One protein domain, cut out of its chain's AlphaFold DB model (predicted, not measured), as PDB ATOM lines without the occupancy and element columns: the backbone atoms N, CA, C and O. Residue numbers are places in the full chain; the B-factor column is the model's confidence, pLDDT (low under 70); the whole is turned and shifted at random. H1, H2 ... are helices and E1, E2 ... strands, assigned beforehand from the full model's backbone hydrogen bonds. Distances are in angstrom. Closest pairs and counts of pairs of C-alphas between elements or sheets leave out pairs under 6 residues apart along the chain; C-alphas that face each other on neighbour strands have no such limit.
ATOM      1  N   VAL A 286     181.082 257.370 214.970       84.56
ATOM      2  CA  VAL A 286     179.962 257.147 214.044       84.56
ATOM      3  C   VAL A 286     179.778 255.657 213.759       84.56
ATOM      4  O   VAL A 286     178.680 255.127 213.949       84.56
ATOM      5  N   CYS A 287     180.860 254.941 213.418       83.88
ATOM      6  CA  CYS A 287     180.798 253.494 213.193       83.88
ATOM      7  C   CYS A 287     180.253 252.750 214.417       83.88
ATOM      8  O   CYS A 287     179.382 251.894 214.287       83.88
ATOM      9  N   ARG A 288     180.731 253.077 215.624       82.94
ATOM     10  CA  ARG A 288     180.277 252.417 216.859       82.94
ATOM     11  C   ARG A 288     178.791 252.637 217.123       82.94
ATOM     12  O   ARG A 288     178.110 251.688 217.511       82.94
ATOM     13  N   SER A 289     178.285 253.846 216.898       83.12
ATOM     14  CA  SER A 289     176.866 254.159 217.083       83.12
ATOM     15  C   SER A 289     175.981 253.433 216.075       83.12
ATOM     16  O   SER A 289     175.036 252.765 216.489       83.12
ATOM     17  N   LYS A 290     176.332 253.456 214.781       84.75
ATOM     18  CA  LYS A 290     175.596 252.741 213.720       84.75
ATOM     19  C   LYS A 290     175.608 251.219 213.927       84.75
ATOM     20  O   LYS A 290     174.581 250.559 213.782       84.75
ATOM     21  N   ILE A 291     176.739 250.656 214.366       82.69
ATOM     22  CA  ILE A 291     176.825 249.245 214.780       82.69
ATOM     23  C   ILE A 291     175.900 248.980 215.967       82.69
ATOM     24  O   ILE A 291     175.123 248.026 215.941       82.69
ATOM     25  N   SER A 292     175.939 249.825 216.998       81.25
ATOM     26  CA  SER A 292     175.066 249.669 218.160       81.25
ATOM     27  C   SER A 292     173.581 249.788 217.805       81.25
ATOM     28  O   SER A 292     172.773 249.117 218.443       81.25
ATOM     29  N   GLN A 293     173.220 250.624 216.830       83.62
ATOM     30  CA  GLN A 293     171.859 250.773 216.318       83.62
ATOM     31  C   GLN A 293     171.381 249.481 215.643       83.62
ATOM     32  O   GLN A 293     170.350 248.939 216.040       83.62
ATOM     33  N   LEU A 294     172.155 248.919 214.704       81.56
ATOM     34  CA  LEU A 294     171.798 247.647 214.057       81.56
ATOM     35  C   LEU A 294     171.707 246.500 215.050       81.56
ATOM     36  O   LEU A 294     170.776 245.701 215.002       81.56
ATOM     37  N   LEU A 295     172.669 246.420 215.965       78.38
ATOM     38  CA  LEU A 295     172.702 245.356 216.951       78.38
ATOM     39  C   LEU A 295     171.511 245.446 217.922       78.38
ATOM     40  O   LEU A 295     170.946 244.427 218.301       78.38
ATOM     41  N   ARG A 296     171.032 246.645 218.267       78.62
ATOM     42  CA  ARG A 296     169.773 246.768 219.021       78.62
ATOM     43  C   ARG A 296     168.563 246.240 218.244       78.62
ATOM     44  O   ARG A 296     167.642 245.722 218.867       78.62
ATOM     45  N   ALA A 297     168.574 246.343 216.915       74.81
ATOM     46  CA  ALA A 297     167.456 245.944 216.065       74.81
ATOM     47  C   ALA A 297     167.358 244.426 215.818       74.81
ATOM     48  O   ALA A 297     166.256 243.932 215.582       74.81
ATOM     49  N   ALA A 298     168.459 243.662 215.885       69.88
ATOM     50  CA  ALA A 298     168.392 242.209 215.693       69.88
ATOM     51  C   ALA A 298     169.359 241.397 216.566       69.88
ATOM     52  O   ALA A 298     170.529 241.718 216.735       69.88
ATOM     53  N   VAL A 299     168.867 240.253 217.053       65.88
ATOM     54  CA  VAL A 299     169.584 239.343 217.969       65.88
ATOM     55  C   VAL A 299     170.729 238.582 217.278       65.88
ATOM     56  O   VAL A 299     171.707 238.187 217.923       65.88
ATOM     57  N   ARG A 300     170.608 238.340 215.967       69.12
ATOM     58  CA  ARG A 300     171.611 237.651 215.146       69.12
ATOM     59  C   ARG A 300     171.713 238.299 213.777       69.12
ATOM     60  O   ARG A 300     170.690 238.620 213.183       69.12
ATOM     61  N   PHE A 301     172.938 238.388 213.278       72.31
ATOM     62  CA  PHE A 301     173.226 238.813 211.915       72.31
ATOM     63  C   PHE A 301     174.189 237.837 211.250       72.31
ATOM     64  O   PHE A 301     175.132 237.357 211.877       72.31
ATOM     65  N   GLU A 302     173.971 237.588 209.965       78.94
ATOM     66  CA  GLU A 302     175.016 237.053 209.099       78.94
ATOM     67  C   GLU A 302     176.042 238.159 208.826       78.94
ATOM     68  O   GLU A 302     175.656 239.292 208.520       78.94
ATOM     69  N   TYR A 303     177.338 237.847 208.928       78.81
ATOM     70  CA  TYR A 303     178.409 238.836 208.760       78.81
ATOM     71  C   TYR A 303     178.319 239.572 207.414       78.81
ATOM     72  O   TYR A 303     178.438 240.795 207.362       78.81
ATOM     73  N   SER A 304     178.031 238.842 206.331       78.44
ATOM     74  CA  SER A 304     177.959 239.396 204.973       78.44
ATOM     75  C   SER A 304     176.829 240.427 204.804       78.44
ATOM     76  O   SER A 304     176.995 241.442 204.123       78.44
ATOM     77  N   ALA A 305     175.680 240.189 205.443       82.00
ATOM     78  CA  ALA A 305     174.536 241.091 205.435       82.00
ATOM     79  C   ALA A 305     174.775 242.294 206.356       82.00
ATOM     80  O   ALA A 305     174.478 243.426 205.983       82.00
ATOM     81  N   PHE A 306     175.367 242.056 207.527       83.19
ATOM     82  CA  PHE A 306     175.743 243.102 208.474       83.19
ATOM     83  C   PHE A 306     176.721 244.109 207.864       83.19
ATOM     84  O   PHE A 306     176.496 245.313 207.946       83.19
ATOM     85  N   GLU A 307     177.776 243.626 207.206       81.56
ATOM     86  CA  GLU A 307     178.771 244.490 206.572       81.56
ATOM     87  C   GLU A 307     178.148 245.371 205.482       81.56
ATOM     88  O   GLU A 307     178.457 246.560 205.399       81.56
ATOM     89  N   LYS A 308     177.228 244.820 204.680       84.62
ATOM     90  CA  LYS A 308     176.494 245.591 203.666       84.62
ATOM     91  C   LYS A 308     175.621 246.674 204.292       84.62
ATOM     92  O   LYS A 308     175.663 247.807 203.828       84.62
ATOM     93  N   LEU A 309     174.873 246.340 205.345       84.81
ATOM     94  CA  LEU A 309     173.994 247.293 206.026       84.81
ATOM     95  C   LEU A 309     174.781 248.423 206.694       84.81
ATOM     96  O   LEU A 309     174.388 249.576 206.583       84.81
ATOM     97  N   ILE A 310     175.917 248.128 207.334       84.31
ATOM     98  CA  ILE A 310     176.771 249.178 207.905       84.31
ATOM     99  C   ILE A 310     177.298 250.108 206.817       84.31
ATOM    100  O   ILE A 310     177.206 251.319 206.974       84.31
ATOM    101  N   ARG A 311     177.811 249.562 205.709       84.12
ATOM    102  CA  ARG A 311     178.325 250.378 204.598       84.12
ATOM    103  C   ARG A 311     177.257 251.288 203.988       84.12
ATOM    104  O   ARG A 311     177.600 252.365 203.539       84.12
ATOM    105  N   GLN A 312     175.992 250.866 203.985       85.31
ATOM    106  CA  GLN A 312     174.871 251.674 203.489       85.31
ATOM    107  C   GLN A 312     174.434 252.791 204.442       85.31
ATOM    108  O   GLN A 312     173.713 253.685 204.026       85.31
ATOM    109  N   MET A 313     174.812 252.720 205.717       83.88
ATOM    110  CA  MET A 313     174.406 253.688 206.740       83.88
ATOM    111  C   MET A 313     175.521 254.667 207.129       83.88
ATOM    112  O   MET A 313     175.308 255.493 208.017       83.88
ATOM    113  N   LEU A 314     176.727 254.502 206.585       85.44
ATOM    114  CA  LEU A 314     177.865 255.383 206.838       85.44
ATOM    115  C   LEU A 314     177.932 256.455 205.745       85.44
ATOM    116  O   LEU A 314     177.672 256.109 204.595       85.44
ATOM    117  N   PRO A 315     178.326 257.693 206.093       82.81
ATOM    118  CA  PRO A 315     178.475 258.753 205.106       82.81
ATOM    119  C   PRO A 315     179.625 258.462 204.139       82.81
ATOM    120  O   PRO A 315     180.583 257.748 204.475       82.81
ATOM    121  N   GLU A 316     179.544 259.038 202.945       78.19
ATOM    122  CA  GLU A 316     180.497 258.850 201.860       78.19
ATOM    123  C   GLU A 316     181.911 259.283 202.267       78.19
ATOM    124  O   GLU A 316     182.196 260.448 202.498       78.19
ATOM    125  N   GLY A 317     182.849 258.336 202.323       73.19
ATOM    126  CA  GLY A 317     184.237 258.606 202.720       73.19
ATOM    127  C   GLY A 317     184.596 258.131 204.128       73.19
ATOM    128  O   GLY A 317     185.776 258.141 204.476       73.19
ATOM    129  N   ILE A 318     183.630 257.626 204.908       79.81
ATOM    130  CA  ILE A 318     183.909 256.890 206.148       79.81
ATOM    131  C   ILE A 318     183.901 255.384 205.884       79.81
ATOM    132  O   ILE A 318     182.892 254.793 205.507       79.81
ATOM    133  N   GLU A 319     185.025 254.727 206.174       75.75
ATOM    134  CA  GLU A 319     185.139 253.274 206.061       75.75
ATOM    135  C   GLU A 319     185.107 252.568 207.421       75.75
ATOM    136  O   GLU A 319     185.796 252.929 208.381       75.75
ATOM    137  N   MET A 320     184.360 251.463 207.483       75.88
ATOM    138  CA  MET A 320     184.353 250.584 208.649       75.88
ATOM    139  C   MET A 320     185.684 249.824 208.757       75.88
ATOM    140  O   MET A 320     185.916 248.817 208.085       75.88
ATOM    141  N   LYS A 321     186.554 250.257 209.673       74.88
ATOM    142  CA  LYS A 321     187.811 249.558 209.981       74.88
ATOM    143  C   LYS A 321     187.549 248.279 210.788       74.88
ATOM    144  O   LYS A 321     186.897 248.316 211.835       74.88
ATOM    145  N   ALA A 322     188.159 247.164 210.374       62.62
ATOM    146  CA  ALA A 322     188.005 245.850 211.016       62.62
ATOM    147  C   ALA A 322     188.304 245.859 212.531       62.62
ATOM    148  O   ALA A 322     187.672 245.136 213.298       62.62
ATOM    149  N   SER A 323     189.211 246.727 212.996       63.72
ATOM    150  CA  SER A 323     189.544 246.889 214.419       63.72
ATOM    151  C   SER A 323     188.359 247.310 215.298       63.72
ATOM    152  O   SER A 323     188.313 246.949 216.472       63.72
ATOM    153  N   VAL A 324     187.403 248.069 214.750       62.19
ATOM    154  CA  VAL A 324     186.200 248.512 215.477       62.19
ATOM    155  C   VAL A 324     185.253 247.330 215.694       62.19
ATOM    156  O   VAL A 324     184.703 247.166 216.783       62.19
ATOM    157  N   ILE A 325     185.145 246.455 214.692       61.62
ATOM    158  CA  ILE A 325     184.324 245.241 214.734       61.62
ATOM    159  C   ILE A 325     184.881 244.257 215.759       61.62
ATOM    160  O   ILE A 325     184.124 243.766 216.584       61.62
ATOM    161  N   PHE A 326     186.198 244.012 215.777       59.16
ATOM    162  CA  PHE A 326     186.810 243.092 216.748       59.16
ATOM    163  C   PHE A 326     186.567 243.513 218.200       59.16
ATOM    164  O   PHE A 326     186.303 242.665 219.051       59.16
ATOM    165  N   HIS A 327     186.615 244.815 218.494       60.22
ATOM    166  CA  HIS A 327     186.295 245.317 219.829       60.22
ATOM    167  C   HIS A 327     184.818 245.077 220.189       60.22
ATOM    168  O   HIS A 327     184.506 244.682 221.312       60.22
ATOM    169  N   PHE A 328     183.914 245.244 219.221       59.84
ATOM    170  CA  PHE A 328     182.486 244.987 219.403       59.84
ATOM    171  C   PHE A 328     182.129 243.506 219.452       59.84
ATOM    172  O   PHE A 328     181.233 243.149 220.201       59.84
ATOM    173  N   ASP A 329     182.823 242.630 218.731       52.69
ATOM    174  CA  ASP A 329     182.535 241.194 218.714       52.69
ATOM    175  C   ASP A 329     182.980 240.496 220.018       52.69
ATOM    176  O   ASP A 329     182.409 239.499 220.469       52.69
ATOM    177  N   VAL A 330     183.964 241.081 220.708       51.47
ATOM    178  CA  VAL A 330     184.294 240.718 222.093       51.47
ATOM    179  C   VAL A 330     183.169 241.140 223.047       51.47
ATOM    180  O   VAL A 330     182.802 240.365 223.927       51.47
ATOM    181  N   LEU A 331     182.570 242.318 222.850       47.34
ATOM    182  CA  LEU A 331     181.445 242.818 223.658       47.34
ATOM    183  C   LEU A 331     180.102 242.133 223.313       47.34
ATOM    184  O   LEU A 331     179.277 241.910 224.200       47.34
ATOM    185  N   SER A 332     179.889 241.726 222.058       49.25
ATOM    186  CA  SER A 332     178.689 241.031 221.563       49.25
ATOM    187  C   SER A 332     178.561 239.639 222.192       49.25
ATOM    188  O   SER A 332     177.480 239.257 222.653       49.25
ATOM    189  N   LYS A 333     179.695 238.933 222.348       50.09
ATOM    190  CA  LYS A 333     179.804 237.672 223.097       50.09
ATOM    191  C   LYS A 333     179.392 237.819 224.563       50.09
ATOM    192  O   LYS A 333     178.820 236.878 225.110       50.09
ATOM    193  N   PHE A 334     179.613 238.985 225.177       38.00
ATOM    194  CA  PHE A 334     179.123 239.301 226.525       38.00
ATOM    195  C   PHE A 334     177.620 239.637 226.551       38.00
ATOM    196  O   PHE A 334     176.943 239.292 227.517       38.00
ATOM    197  N   MET A 335     177.068 240.234 225.486       42.16
ATOM    198  CA  MET A 335     175.655 240.647 225.387       42.16
ATOM    199  C   MET A 335     174.709 239.624 224.718       42.16
ATOM    200  O   MET A 335     173.574 239.957 224.390       42.16
ATOM    201  N   ARG A 336     175.124 238.356 224.544       48.25
ATOM    202  CA  ARG A 336     174.361 237.276 223.854       48.25
ATOM    203  C   ARG A 336     173.999 237.569 222.391       48.25
ATOM    204  O   ARG A 336     173.132 236.901 221.824       48.25
ATOM    205  N   MET A 337     174.687 238.505 221.760       52.53
ATOM    206  CA  MET A 337     174.535 238.809 220.344       52.53
ATOM    207  C   MET A 337     175.524 237.966 219.540       52.53
ATOM    208  O   MET A 337     176.683 237.849 219.932       52.53
ATOM    209  N   LYS A 338     175.083 237.327 218.449       56.41
ATOM    210  CA  LYS A 338     175.964 236.488 217.618       56.41
ATOM    211  C   LYS A 338     175.969 236.985 216.181       56.41
ATOM    212  O   LYS A 338     174.945 236.888 215.506       56.41
ATOM    213  N   ILE A 339     177.128 237.452 215.728       55.19
ATOM    214  CA  ILE A 339     177.425 237.552 214.303       55.19
ATOM    215  C   ILE A 339     177.881 236.159 213.864       55.19
ATOM    216  O   ILE A 339     178.819 235.596 214.433       55.19
ATOM    217  N   THR A 340     177.148 235.541 212.943       55.50
ATOM    218  CA  THR A 340     177.507 234.233 212.385       55.50
ATOM    219  C   THR A 340     178.289 234.436 211.096       55.50
ATOM    220  O   THR A 340     177.885 235.257 210.268       55.50
TER     221      THR A 340
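This is residues 286 to 340 of the 341 residues of the protein "Sister chromatid cohesion protein DCC1" of Anisakis simplex (UniProt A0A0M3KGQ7). Toward one end of this model, the short strands E1 and E2 pair in parallel; H2 and H3 stand apart, joined near the other end by residues 314 to 321, and H1 covers one side, packing on H2. The printed 55 residues run H1, E1, H2, H3, E2; the class is mostly helix, compact with a radius of gyration of the C-alphas of 10.5 A, spanning 31 by 18 by 17 A.

Find E1 at residues 300 to 302 and E2 at 338 to 340, ending at C-alpha 340 (177.507, 234.233, 212.385). H2, residues 303 to 313, is 15.5 A long; H3, 322 to 334, 19.0 A. H1, 286 to 297, runs 16.9 A from C-alpha 286 (179.962, 257.147, 214.044).

Look at N 340 and O 301, 2.9 A apart, within hydrogen-bond range across E1 and E2. E1, H2, H3, E2 form a strand-helix-strand unit, parallel strands with helices between, its crossover right-handed. H1, with residues 287 to 291 alone, touches H2, closest C-alphas Ile 291 and Ile 310, 6.9 A. H1 and H3 are close but not clearly touching, closest C-alphas Arg 288 and Val 324, 7.2 A. Each O i to N i+4 pair is within range in H1 and H2, 8 of 9 in H3.

The printed part has no cut and no long link; pLDDT is under 70 at residues 298 to 300 and 322 to 340.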